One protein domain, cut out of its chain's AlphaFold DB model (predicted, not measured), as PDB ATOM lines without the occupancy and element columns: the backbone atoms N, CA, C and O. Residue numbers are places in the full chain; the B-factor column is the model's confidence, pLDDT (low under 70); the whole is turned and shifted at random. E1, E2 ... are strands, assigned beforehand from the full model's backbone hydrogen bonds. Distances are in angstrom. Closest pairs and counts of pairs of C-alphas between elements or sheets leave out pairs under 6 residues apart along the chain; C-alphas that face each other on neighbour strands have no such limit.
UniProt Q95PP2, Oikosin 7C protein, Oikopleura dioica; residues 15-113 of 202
ATOM      1  N   GLU A  15     169.306 190.325 202.982       88.56
ATOM      2  CA  GLU A  15     167.907 190.631 203.270       88.56
ATOM      3  C   GLU A  15     167.788 191.053 204.730       88.56
ATOM      4  O   GLU A  15     168.493 190.534 205.604       88.56
ATOM      5  N   TRP A  16     166.897 191.997 205.011       88.75
ATOM      6  CA  TRP A  16     166.635 192.466 206.366       88.75
ATOM      7  C   TRP A  16     165.144 192.595 206.630       88.75
ATOM      8  O   TRP A  16     164.343 192.996 205.787       88.75
ATOM      9  N   GLN A  17     164.791 192.264 207.867       89.19
ATOM     10  CA  GLN A  17     163.430 192.335 208.367       89.19
ATOM     11  C   GLN A  17     163.075 193.775 208.734       89.19
ATOM     12  O   GLN A  17     163.899 194.506 209.295       89.19
ATOM     13  N   GLY A  18     161.826 194.151 208.468       88.38
ATOM     14  CA  GLY A  18     161.299 195.444 208.882       88.38
ATOM     15  C   GLY A  18     161.321 195.614 210.398       88.38
ATOM     16  O   GLY A  18     161.156 194.656 211.150       88.38
ATOM     17  N   GLN A  19     161.534 196.850 210.840       89.12
ATOM     18  CA  GLN A  19     161.501 197.245 212.253       89.12
ATOM     19  C   GLN A  19     160.271 198.104 212.574       89.12
ATOM     20  O   GLN A  19     159.809 198.133 213.713       89.12
ATOM     21  N   SER A  20     159.729 198.808 211.576       88.56
ATOM     22  CA  SER A  20     158.505 199.607 211.670       88.56
ATOM     23  C   SER A  20     157.960 199.904 210.268       88.56
ATOM     24  O   SER A  20     158.648 199.694 209.274       88.56
ATOM     25  N   LEU A  21     156.766 200.501 210.176       86.56
ATOM     26  CA  LEU A  21     156.232 200.998 208.896       86.56
ATOM     27  C   LEU A  21     157.104 202.098 208.253       86.56
ATOM     28  O   LEU A  21     157.005 202.336 207.058       86.56
ATOM     29  N   SER A  22     157.972 202.764 209.022       81.81
ATOM     30  CA  SER A  22     158.929 203.764 208.517       81.81
ATOM     31  C   SER A  22     160.333 203.200 208.254       81.81
ATOM     32  O   SER A  22     161.196 203.889 207.705       81.81
ATOM     33  N   SER A  23     160.584 201.961 208.673       85.38
ATOM     34  CA  SER A  23     161.837 201.219 208.518       85.38
ATOM     35  C   SER A  23     161.487 199.813 208.053       85.38
ATOM     36  O   SER A  23     161.532 198.856 208.833       85.38
ATOM     37  N   THR A  24     161.045 199.735 206.801       90.56
ATOM     38  CA  THR A  24     160.484 198.522 206.216       90.56
ATOM     39  C   THR A  24     161.567 197.495 205.885       90.56
ATOM     40  O   THR A  24     162.769 197.774 205.934       90.56
ATOM     41  N   CYS A  25     161.146 196.269 205.593       92.00
ATOM     42  CA  CYS A  25     162.028 195.222 205.099       92.00
ATOM     43  C   CYS A  25     162.667 195.606 203.762       92.00
ATOM     44  O   CYS A  25     162.174 196.463 203.023       92.00
ATOM     45  N   GLY A  26     163.764 194.939 203.436       92.25
ATOM     46  CA  GLY A  26     164.433 195.162 202.171       92.25
ATOM     47  C   GLY A  26     165.422 194.073 201.817       92.25
ATOM     48  O   GLY A  26     165.740 193.192 202.619       92.25
ATOM     49  N   ALA A  27     165.876 194.160 200.579       92.62
ATOM     50  CA  ALA A  27     166.794 193.226 199.971       92.62
ATOM     51  C   ALA A  27     167.779 193.975 199.074       92.62
ATOM     52  O   ALA A  27     167.459 195.014 198.489       92.62
ATOM     53  N   ILE A  28     168.985 193.430 198.956       91.88
ATOM     54  CA  ILE A  28     169.965 193.832 197.952       91.88
ATOM     55  C   ILE A  28     170.292 192.635 197.066       91.88
ATOM     56  O   ILE A  28     170.553 191.534 197.561       91.88
ATOM     57  N   ALA A  29     170.282 192.858 195.756       91.69
ATOM     58  CA  ALA A  29     170.598 191.850 194.759       91.69
ATOM     59  C   ALA A  29     171.571 192.410 193.723       91.69
ATOM     60  O   ALA A  29     171.410 193.530 193.242       91.69
ATOM     61  N   THR A  30     172.556 191.602 193.337       91.81
ATOM     62  CA  THR A  30     173.346 191.836 192.127       91.81
ATOM     63  C   THR A  30     172.742 191.007 191.001       91.81
ATOM     64  O   THR A  30     172.839 189.779 191.013       91.81
ATOM     65  N   VAL A  31     172.110 191.673 190.040       89.44
ATOM     66  CA  VAL A  31     171.384 191.046 188.934       89.44
ATOM     67  C   VAL A  31     172.214 191.130 187.659       89.44
ATOM     68  O   VAL A  31     172.681 192.204 187.289       89.44
ATOM     69  N   ASP A  32     172.403 190.008 186.966       88.56
ATOM     70  CA  ASP A  32     172.921 190.023 185.595       88.56
ATOM     71  C   ASP A  32     171.807 190.492 184.657       88.56
ATOM     72  O   ASP A  32     170.838 189.767 184.423       88.56
ATOM     73  N   ALA A  33     171.930 191.716 184.147       83.62
ATOM     74  CA  ALA A  33     170.901 192.342 183.329       83.62
ATOM     75  C   ALA A  33     170.884 191.850 181.868       83.62
ATOM     76  O   ALA A  33     170.109 192.355 181.048       83.62
ATOM     77  N   GLY A  34     171.741 190.879 181.524       82.19
ATOM     78  CA  GLY A  34     171.903 190.324 180.181       82.19
ATOM     79  C   GLY A  34     172.748 191.221 179.278       82.19
ATOM     80  O   GLY A  34     173.753 190.766 178.725       82.19
ATOM     81  N   ASP A  35     172.391 192.501 179.189       84.75
ATOM     82  CA  ASP A  35     173.153 193.557 178.522       84.75
ATOM     83  C   ASP A  35     173.602 194.645 179.497       84.75
ATOM     84  O   ASP A  35     173.138 194.732 180.632       84.75
ATOM     85  N   SER A  36     174.589 195.433 179.068       88.50
ATOM     86  CA  SER A  36     175.086 196.545 179.877       88.50
ATOM     87  C   SER A  36     174.013 197.633 179.959       88.50
ATOM     88  O   SER A  36     173.389 197.911 178.936       88.50
ATOM     89  N   PRO A  37     173.822 198.292 181.116       89.75
ATOM     90  CA  PRO A  37     172.984 199.486 181.202       89.75
ATOM     91  C   PRO A  37     173.483 200.663 180.361       89.75
ATOM     92  O   PRO A  37     172.726 201.600 180.109       89.75
ATOM     93  N   VAL A  38     174.751 200.632 179.940       90.69
ATOM     94  CA  VAL A  38     175.348 201.671 179.102       90.69
ATOM     95  C   VAL A  38     174.647 201.706 177.751       90.69
ATOM     96  O   VAL A  38     174.646 200.713 177.025       90.69
ATOM     97  N   ASN A  39     174.087 202.868 177.402       87.44
ATOM     98  CA  ASN A  39     173.362 203.093 176.145       87.44
ATOM     99  C   ASN A  39     172.168 202.140 175.938       87.44
ATOM    100  O   ASN A  39     171.747 201.895 174.809       87.44
ATOM    101  N   ALA A  40     171.611 201.612 177.027       91.00
ATOM    102  CA  ALA A  40     170.493 200.679 177.011       91.00
ATOM    103  C   ALA A  40     169.309 201.220 177.810       91.00
ATOM    104  O   ALA A  40     169.467 202.047 178.709       91.00
ATOM    105  N   THR A  41     168.118 200.712 177.511       93.25
ATOM    106  CA  THR A  41     166.950 200.873 178.378       93.25
ATOM    107  C   THR A  41     166.853 199.645 179.267       93.25
ATOM    108  O   THR A  41     166.641 198.538 178.770       93.25
ATOM    109  N   CYS A  42     167.003 199.835 180.571       94.44
ATOM    110  CA  CYS A  42     166.849 198.783 181.563       94.44
ATOM    111  C   CYS A  42     165.541 198.951 182.318       94.44
ATOM    112  O   CYS A  42     165.209 200.055 182.739       94.44
ATOM    113  N   THR A  43     164.834 197.849 182.530       94.25
ATOM    114  CA  THR A  43     163.617 197.807 183.342       94.25
ATOM    115  C   THR A  43     163.893 196.981 184.586       94.25
ATOM    116  O   THR A  43     164.312 195.828 184.455       94.25
ATOM    117  N   PHE A  44     163.645 197.543 185.772       93.06
ATOM    118  CA  PHE A  44     163.628 196.758 187.007       93.06
ATOM    119  C   PHE A  44     162.213 196.273 187.329       93.06
ATOM    120  O   PHE A  44     161.219 196.897 186.955       93.06
ATOM    121  N   SER A  45     162.121 195.153 188.037       94.31
ATOM    122  CA  SER A  45     160.863 194.634 188.565       94.31
ATOM    123  C   SER A  45     161.097 193.890 189.873       94.31
ATOM    124  O   SER A  45     162.133 193.253 190.050       94.31
ATOM    125  N   THR A  46     160.106 193.968 190.756       94.25
ATOM    126  CA  THR A  46     160.010 193.264 192.042       94.25
ATOM    127  C   THR A  46     158.873 192.238 192.038       94.25
ATOM    128  O   THR A  46     158.326 191.885 193.081       94.25
ATOM    129  N   GLY A  47     158.443 191.789 190.854       91.31
ATOM    130  CA  GLY A  47     157.362 190.816 190.712       91.31
ATOM    131  C   GLY A  47     156.017 191.362 191.200       91.31
ATOM    132  O   GLY A  47     155.444 192.251 190.576       91.31
ATOM    133  N   ALA A  48     155.491 190.784 192.284       90.69
ATOM    134  CA  ALA A  48     154.202 191.161 192.877       90.69
ATOM    135  C   ALA A  48     154.325 192.158 194.043       90.69
ATOM    136  O   ALA A  48     153.305 192.560 194.604       90.69
ATOM    137  N   TYR A  49     155.549 192.529 194.426       94.38
ATOM    138  CA  TYR A  49     155.813 193.356 195.597       94.38
ATOM    139  C   TYR A  49     155.911 194.833 195.230       94.38
ATOM    140  O   TYR A  49     156.580 195.198 194.261       94.38
ATOM    141  N   ASN A  50     155.290 195.685 196.041       92.38
ATOM    142  CA  ASN A  50     155.424 197.130 195.921       92.38
ATOM    143  C   ASN A  50     156.722 197.605 196.580       92.38
ATOM    144  O   ASN A  50     157.168 197.061 197.595       92.38
ATOM    145  N   THR A  51     157.302 198.665 196.030       90.88
ATOM    146  CA  THR A  51     158.522 199.271 196.554       90.88
ATOM    147  C   THR A  51     158.186 200.517 197.352       90.88
ATOM    148  O   THR A  51     157.428 201.360 196.891       90.88
ATOM    149  N   ASN A  52     158.792 200.669 198.520       88.38
ATOM    150  CA  ASN A  52     158.851 201.941 199.235       88.38
ATOM    151  C   ASN A  52     160.052 202.769 198.745       88.38
ATOM    152  O   ASN A  52     160.021 203.998 198.668       88.38
ATOM    153  N   PHE A  53     161.139 202.080 198.396       87.81
ATOM    154  CA  PHE A  53     162.345 202.699 197.884       87.81
ATOM    155  C   PHE A  53     163.132 201.745 196.988       87.81
ATOM    156  O   PHE A  53     163.226 200.554 197.278       87.81
ATOM    157  N   VAL A  54     163.765 202.295 195.952       89.62
ATOM    158  CA  VAL A  54     164.679 201.571 195.065       89.62
ATOM    159  C   VAL A  54     165.924 202.416 194.846       89.62
ATOM    160  O   VAL A  54     165.810 203.583 194.490       89.62
ATOM    161  N   SER A  55     167.105 201.828 195.023       88.69
ATOM    162  CA  SER A  55     168.389 202.424 194.660       88.69
ATOM    163  C   SER A  55     169.131 201.514 193.703       88.69
ATOM    164  O   SER A  55     169.378 200.350 194.012       88.69
ATOM    165  N   VAL A  56     169.558 202.085 192.585       89.06
ATOM    166  CA  VAL A  56     170.415 201.422 191.606       89.06
ATOM    167  C   VAL A  56     171.670 202.271 191.423       89.06
ATOM    168  O   VAL A  56     171.593 203.470 191.151       89.06
ATOM    169  N   GLY A  57     172.842 201.679 191.640       83.81
ATOM    170  CA  GLY A  57     174.110 202.403 191.547       83.81
ATOM    171  C   GLY A  57     174.456 202.784 190.106       83.81
ATOM    172  O   GLY A  57     174.390 201.942 189.217       83.81
ATOM    173  N   GLY A  58     174.868 204.038 189.878       86.06
ATOM    174  CA  GLY A  58     175.437 204.470 188.593       86.06
ATOM    175  C   GLY A  58     174.445 204.540 187.428       86.06
ATOM    176  O   GLY A  58     174.841 204.308 186.286       86.06
ATOM    177  N   VAL A  59     173.170 204.839 187.695       90.75
ATOM    178  CA  VAL A  59     172.126 204.935 186.660       90.75
ATOM    179  C   VAL A  59     171.341 206.242 186.735       90.75
ATOM    180  O   VAL A  59     171.359 206.946 187.750       90.75
ATOM    181  N   PHE A  60     170.624 206.522 185.649       92.62
ATOM    182  CA  PHE A  60     169.755 207.677 185.456       92.62
ATOM    183  C   PHE A  60     168.350 207.205 185.117       92.62
ATOM    184  O   PHE A  60     168.171 206.386 184.214       92.62
ATOM    185  N   TRP A  61     167.370 207.691 185.869       91.62
ATOM    186  CA  TRP A  61     165.987 207.247 185.754       91.62
ATOM    187  C   TRP A  61     165.321 207.886 184.536       91.62
ATOM    188  O   TRP A  61     165.443 209.086 184.311       91.62
ATOM    189  N   THR A  62     164.638 207.063 183.740       90.81
ATOM    190  CA  THR A  62     163.901 207.475 182.529       90.81
ATOM    191  C   THR A  62     162.396 207.228 182.642       90.81
ATOM    192  O   THR A  62     161.633 207.685 181.797       90.81
ATOM    193  N   SER A  63     161.978 206.453 183.647       88.50
ATOM    194  CA  SER A  63     160.613 206.386 184.174       88.50
ATOM    195  C   SER A  63     160.650 205.811 185.599       88.50
ATOM    196  O   SER A  63     161.714 205.450 186.104       88.50
ATOM    197  N   GLY A  64     159.492 205.659 186.250       85.00
ATOM    198  CA  GLY A  64     159.411 205.065 187.590       85.00
ATOM    199  C   GLY A  64     159.951 203.629 187.705       85.00
ATOM    200  O   GLY A  64     160.245 203.196 188.815       85.00
ATOM    201  N   SER A  65     160.098 202.899 186.592       89.56
ATOM    202  CA  SER A  65     160.658 201.537 186.573       89.56
ATOM    203  C   SER A  65     161.787 201.316 185.569       89.56
ATOM    204  O   SER A  65     162.328 200.208 185.488       89.56
ATOM    205  N   THR A  66     162.169 202.350 184.815       92.94
ATOM    206  CA  THR A  66     163.207 202.248 183.787       92.94
ATOM    207  C   THR A  66     164.349 203.212 184.029       92.94
ATOM    208  O   THR A  66     164.160 204.329 184.505       92.94
ATOM    209  N   PHE A  67     165.548 202.781 183.662       93.69
ATOM    210  CA  PHE A  67     166.758 203.574 183.780       93.69
ATOM    211  C   PHE A  67     167.733 203.270 182.643       93.69
ATOM    212  O   PHE A  67     167.598 202.279 181.921       93.69
ATOM    213  N   THR A  68     168.736 204.126 182.508       93.75
ATOM    214  CA  THR A  68     169.870 203.963 181.595       93.75
ATOM    215  C   THR A  68     171.177 204.309 182.307       93.75
ATOM    216  O   THR A  68     171.176 204.805 183.437       93.75
ATOM    217  N   SER A  69     172.308 204.045 181.662       92.81
ATOM    218  CA  SER A  69     173.615 204.527 182.093       92.81
ATOM    219  C   SER A  69     174.477 204.956 180.903       92.81
ATOM    220  O   SER A  69     174.113 204.769 179.740       92.81
ATOM    221  N   PHE A  70     175.635 205.536 181.205       89.50
ATOM    222  CA  PHE A  70     176.568 206.104 180.238       89.50
ATOM    223  C   PHE A  70     177.973 205.533 180.427       89.50
ATOM    224  O   PHE A  70     178.343 205.068 181.512       89.50
ATOM    225  N   ASP A  71     178.762 205.590 179.356       86.38
ATOM    226  CA  ASP A  71     180.174 205.209 179.386       86.38
ATOM    227  C   ASP A  71     180.935 206.059 180.423       86.38
ATOM    228  O   ASP A  71     180.667 207.248 180.600       86.38
ATOM    229  N   GLY A  72     181.851 205.434 181.159       83.69
ATOM    230  CA  GLY A  72     182.587 206.049 182.266       83.69
ATOM    231  C   GLY A  72     181.828 206.149 183.597       83.69
ATOM    232  O   GLY A  72     182.458 206.455 184.610       83.69
ATOM    233  N   ILE A  73     180.519 205.864 183.632       85.50
ATOM    234  CA  ILE A  73     179.712 205.857 184.869       85.50
ATOM    235  C   ILE A  73     179.471 204.434 185.361       85.50
ATOM    236  O   ILE A  73     179.595 204.157 186.554       85.50
ATOM    237  N   PHE A  74     179.136 203.535 184.441       86.81
ATOM    238  CA  PHE A  74     178.861 202.141 184.741       86.81
ATOM    239  C   PHE A  74     179.760 201.242 183.902       86.81
ATOM    240  O   PHE A  74     179.990 201.507 182.724       86.81
ATOM    241  N   ASP A  75     180.257 200.171 184.514       82.25
ATOM    242  CA  ASP A  75     181.067 199.161 183.841       82.25
ATOM    243  C   ASP A  75     180.432 197.780 184.038       82.25
ATOM    244  O   ASP A  75     180.029 197.400 185.139       82.25
ATOM    245  N   GLY A  76     180.331 197.023 182.949       82.88
ATOM    246  CA  GLY A  76     179.786 195.670 182.943       82.88
ATOM    247  C   GLY A  76     178.266 195.570 182.772       82.88
ATOM    248  O   GLY A  76     177.606 196.439 182.197       82.88
ATOM    249  N   LYS A  77     177.735 194.421 183.209       84.88
ATOM    250  CA  LYS A  77     176.336 193.976 183.024       84.88
ATOM    251  C   LYS A  77     175.624 193.626 184.336       84.88
ATOM    252  O   LYS A  77     174.421 193.385 184.349       84.88
ATOM    253  N   SER A  78     176.372 193.562 185.434       88.94
ATOM    254  CA  SER A  78     175.852 193.208 186.751       88.94
ATOM    255  C   SER A  78     175.405 194.465 187.478       88.94
ATOM    256  O   SER A  78     176.233 195.305 187.816       88.94
ATOM    257  N   VAL A  79     174.105 194.583 187.718       89.62
ATOM    258  CA  VAL A  79     173.473 195.737 188.352       89.62
ATOM    259  C   VAL A  79     173.182 195.411 189.808       89.62
ATOM    260  O   VAL A  79     172.471 194.453 190.100       89.62
ATOM    261  N   GLU A  80     173.722 196.204 190.727       90.75
ATOM    262  CA  GLU A  80     173.354 196.128 192.138       90.75
ATOM    263  C   GLU A  80     172.111 196.983 192.398       90.75
ATOM    264  O   GLU A  80     172.088 198.183 192.107       90.75
ATOM    265  N   VAL A  81     171.077 196.345 192.937       90.88
ATOM    266  CA  VAL A  81     169.783 196.954 193.227       90.88
ATOM    267  C   VAL A  81     169.465 196.743 194.700       90.88
ATOM    268  O   VAL A  81     169.399 195.612 195.180       90.88
ATOM    269  N   LEU A  82     169.248 197.849 195.405       90.62
ATOM    270  CA  LEU A  82     168.760 197.907 196.777       90.62
ATOM    271  C   LEU A  82     167.275 198.268 196.750       90.62
ATOM    272  O   LEU A  82     166.912 199.308 196.205       90.62
ATOM    273  N   VAL A  83     166.431 197.456 197.378       91.12
ATOM    274  CA  VAL A  83     164.994 197.713 197.500       91.12
ATOM    275  C   VAL A  83     164.592 197.697 198.967       91.12
ATOM    276  O   VAL A  83     164.950 196.777 199.699       91.12
ATOM    277  N   PHE A  84     163.807 198.688 199.385       91.31
ATOM    278  CA  PHE A  84     162.941 198.556 200.555       91.31
ATOM    279  C   PHE A  84     161.509 198.387 200.062       91.31
ATOM    280  O   PHE A  84     161.029 199.189 199.258       91.31
ATOM    281  N   PHE A  85     160.830 197.349 200.534       92.69
ATOM    282  CA  PHE A  85     159.460 197.039 200.132       92.69
ATOM    283  C   PHE A  85     158.461 197.819 200.984       92.69
ATOM    284  O   PHE A  85     158.775 198.230 202.106       92.69
ATOM    285  N   GLU A  86     157.263 198.057 200.456       92.19
ATOM    286  CA  GLU A  86     156.152 198.516 201.291       92.19
ATOM    287  C   GLU A  86     155.800 197.426 202.311       92.19
ATOM    288  O   GLU A  86     155.782 196.244 201.979       92.19
ATOM    289  N   GLN A  87     155.504 197.823 203.550       91.38
ATOM    290  CA  GLN A  87     155.005 196.909 204.576       91.38
ATOM    291  C   GLN A  87     153.737 197.441 205.222       91.38
ATOM    292  O   GLN A  87     153.552 198.649 205.377       91.38
ATOM    293  N   SER A  88     152.888 196.517 205.654       92.31
ATOM    294  CA  SER A  88     151.670 196.789 206.410       92.31
ATOM    295  C   SER A  88     151.699 196.083 207.768       92.31
ATOM    296  O   SER A  88     152.633 195.344 208.086       92.31
ATOM    297  N   LEU A  89     150.684 196.342 208.595       93.94
ATOM    298  CA  LEU A  89     150.434 195.553 209.798       93.94
ATOM    299  C   LEU A  89     149.425 194.448 209.485       93.94
ATOM    300  O   LEU A  89     148.442 194.680 208.776       93.94
ATOM    301  N   ASN A  90     149.644 193.270 210.053       92.06
ATOM    302  CA  ASN A  90     148.709 192.158 209.995       92.06
ATOM    303  C   ASN A  90     147.544 192.353 210.994       92.06
ATOM    304  O   ASN A  90     147.443 193.361 211.696       92.06
ATOM    305  N   ALA A  91     146.647 191.365 211.068       93.50
ATOM    306  CA  ALA A  91     145.482 191.404 211.957       93.50
ATOM    307  C   ALA A  91     145.832 191.476 213.458       93.50
ATOM    308  O   ALA A  91     145.011 191.945 214.245       93.50
ATOM    309  N   ASP A  92     147.033 191.037 213.836       93.31
ATOM    310  CA  ASP A  92     147.531 191.033 215.212       93.31
ATOM    311  C   ASP A  92     148.291 192.328 215.566       93.31
ATOM    312  O   ASP A  92     148.647 192.547 216.723       93.31
ATOM    313  N   GLY A  93     148.482 193.228 214.593       91.50
ATOM    314  CA  GLY A  93     149.204 194.490 214.764       91.50
ATOM    315  C   GLY A  93     150.723 194.376 214.604       91.50
ATOM    316  O   GLY A  93     151.421 195.359 214.850       91.50
ATOM    317  N   ASP A  94     151.224 193.218 214.172       92.38
ATOM    318  CA  ASP A  94     152.634 192.990 213.850       92.38
ATOM    319  C   ASP A  94     152.919 193.312 212.376       92.38
ATOM    320  O   ASP A  94     152.007 193.333 211.550       92.38
ATOM    321  N   LEU A  95     154.187 193.535 212.021       91.50
ATOM    322  CA  LEU A  95     154.582 193.745 210.624       91.50
ATOM    323  C   LEU A  95     154.264 192.512 209.767       91.50
ATOM    324  O   LEU A  95     154.624 191.384 210.105       91.50
ATOM    325  N   ASP A  96     153.604 192.744 208.634       91.69
ATOM    326  CA  ASP A  96     153.230 191.705 207.685       91.69
ATOM    327  C   ASP A  96     154.367 191.426 206.695       91.69
ATOM    328  O   ASP A  96     154.532 192.100 205.675       91.69
ATOM    329  N   ASN A  97     155.139 190.379 206.972       87.69
ATOM    330  CA  ASN A  97     156.226 189.942 206.102       87.69
ATOM    331  C   ASN A  97     155.761 189.339 204.767       87.69
ATOM    332  O   ASN A  97     156.598 189.137 203.894       87.69
ATOM    333  N   SER A  98     154.464 189.078 204.555       89.31
ATOM    334  CA  SER A  98     153.970 188.620 203.245       89.31
ATOM    335  C   SER A  98     154.053 189.699 202.159       89.31
ATOM    336  O   SER A  98     153.974 189.387 200.974       89.31
ATOM    337  N   THR A  99     154.250 190.956 202.565       90.12
ATOM    338  CA  THR A  99     154.471 192.107 201.679       90.12
ATOM    339  C   THR A  99     155.954 192.372 201.386       90.12
ATOM    340  O   THR A  99     156.273 193.219 200.556       90.12
ATOM    341  N   CYS A 100     156.863 191.616 202.014       91.06
ATOM    342  CA  CYS A 100     158.299 191.707 201.775       91.06
ATOM    343  C   CYS A 100     158.727 190.792 200.640       91.06
ATOM    344  O   CYS A 100     158.565 189.576 200.740       91.06
ATOM    345  N   GLY A 101     159.317 191.381 199.603       91.00
ATOM    346  CA  GLY A 101     160.047 190.619 198.601       91.00
ATOM    347  C   GLY A 101     161.417 190.171 199.108       91.00
ATOM    348  O   GLY A 101     161.952 190.684 200.097       91.00
ATOM    349  N   GLU A 102     161.988 189.220 198.387       92.50
ATOM    350  CA  GLU A 102     163.329 188.681 198.585       92.50
ATOM    351  C   GLU A 102     164.268 189.175 197.476       92.50
ATOM    352  O   GLU A 102     163.852 189.753 196.466       92.50
ATOM    353  N   ALA A 103     165.570 188.918 197.617       92.06
ATOM    354  CA  ALA A 103     166.533 189.264 196.571       92.06
ATOM    355  C   ALA A 103     166.231 188.555 195.234       92.06
ATOM    356  O   ALA A 103     166.552 189.078 194.169       92.06
ATOM    357  N   ALA A 104     165.599 187.377 195.288       91.75
ATOM    358  CA  ALA A 104     165.195 186.608 194.114       91.75
ATOM    359  C   ALA A 104     164.048 187.254 193.316       91.75
ATOM    360  O   ALA A 104     163.893 186.950 192.132       91.75
ATOM    361  N   ASP A 105     163.268 188.144 193.936       93.81
ATOM    362  CA  ASP A 105     162.176 188.864 193.271       93.81
ATOM    363  C   ASP A 105     162.674 190.081 192.488       93.81
ATOM    364  O   ASP A 105     161.957 190.608 191.635       93.81
ATOM    365  N   ILE A 106     163.906 190.524 192.758       94.25
ATOM    366  CA  ILE A 106     164.528 191.658 192.087       94.25
ATOM    367  C   ILE A 106     165.101 191.193 190.751       94.25
ATOM    368  O   ILE A 106     166.041 190.401 190.677       94.25
ATOM    369  N   THR A 107     164.555 191.741 189.673       94.25
ATOM    370  CA  THR A 107     165.000 191.461 188.309       94.25
ATOM    371  C   THR A 107     165.305 192.752 187.570       94.25
ATOM    372  O   THR A 107     164.701 193.793 187.823       94.25
ATOM    373  N   VAL A 108     166.258 192.675 186.645       94.19
ATOM    374  CA  VAL A 108     166.647 193.757 185.745       94.19
ATOM    375  C   VAL A 108     166.816 193.150 184.364       94.19
ATOM    376  O   VAL A 108     167.471 192.120 184.217       94.19
ATOM    377  N   SER A 109     166.228 193.783 183.355       93.19
ATOM    378  CA  SER A 109     166.415 193.406 181.957       93.19
ATOM    379  C   SER A 109     166.765 194.643 181.157       93.19
ATOM    380  O   SER A 109     165.984 195.594 181.142       93.19
ATOM    381  N   CYS A 110     167.905 194.617 180.471       94.00
ATOM    382  CA  CYS A 110     168.342 195.706 179.604       94.00
ATOM    383  C   CYS A 110     168.158 195.350 178.127       94.00
ATOM    384  O   CYS A 110     168.321 194.198 177.727       94.00
ATOM    385  N   SER A 111     167.821 196.354 177.321       91.94
ATOM    386  CA  SER A 111     167.827 196.290 175.861       91.94
ATOM    387  C   SER A 111     168.678 197.435 175.330       91.94
ATOM    388  O   SER A 111     168.365 198.596 175.589       91.94
ATOM    389  N   ASP A 112     169.734 197.113 174.585       89.12
ATOM    390  CA  ASP A 112     170.598 198.102 173.932       89.12
ATOM    391  C   ASP A 112     169.783 198.999 172.980       89.12
ATOM    392  O   ASP A 112     168.981 198.508 172.178       89.12
ATOM    393  N   ASN A 113     169.983 200.316 173.075       85.94
ATOM    394  CA  ASN A 113     169.345 201.311 172.211       85.94
ATOM    395  C   ASN A 113     170.221 201.674 170.994       85.94
ATOM    396  O   ASN A 113     169.773 202.396 170.102       85.94
TER     397      ASN A 113
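Overview. This is residues 15 to 113 of the 202 residues of the protein "Oikosin 7C protein" of Oikopleura dioica (UniProt Q95PP2). With little regular structure, this is a small sandwich of sheets E1-E5-E3 and E4-E2-E6, and the loop after E5 reaches past one end around Asp 92. Of 99 printed residues, 36 lie in six named strands, E1 to E6: all strand, both sheets antiparallel. It is only just compact, close to loose, with a radius of gyration of the C-alphas of 14.7 A and spans of 50 by 21 by 20 A.

Arrangement. Start at E1, residues 26 to 32, antiparallel to E5, residues 78 to 85; N 29 and O 81 are 2.9 A apart. E3, residues 51 to 56, also neighbours E5, with N 55 and O 82 at 2.8 A. E2, residues 40 to 45, neighbours E4, residues 66 to 68, with N 42 and O 67 at 2.9 A, and E6, residues 107 to 112, with N 43 and O 109 at 2.9 A.

Along the chain. Find C-alpha 26 at (164.433, 195.162, 202.171); E1 runs 19.3 A from there. E5 spans 21.5 A; E6 ends at (170.598, 198.102, 173.932).

Size, cuts and confidence. The farthest C-alphas, Asp 71 and Asp 92, are 50.5 A apart. The E5 to E6 link is long. The printed part has no cut.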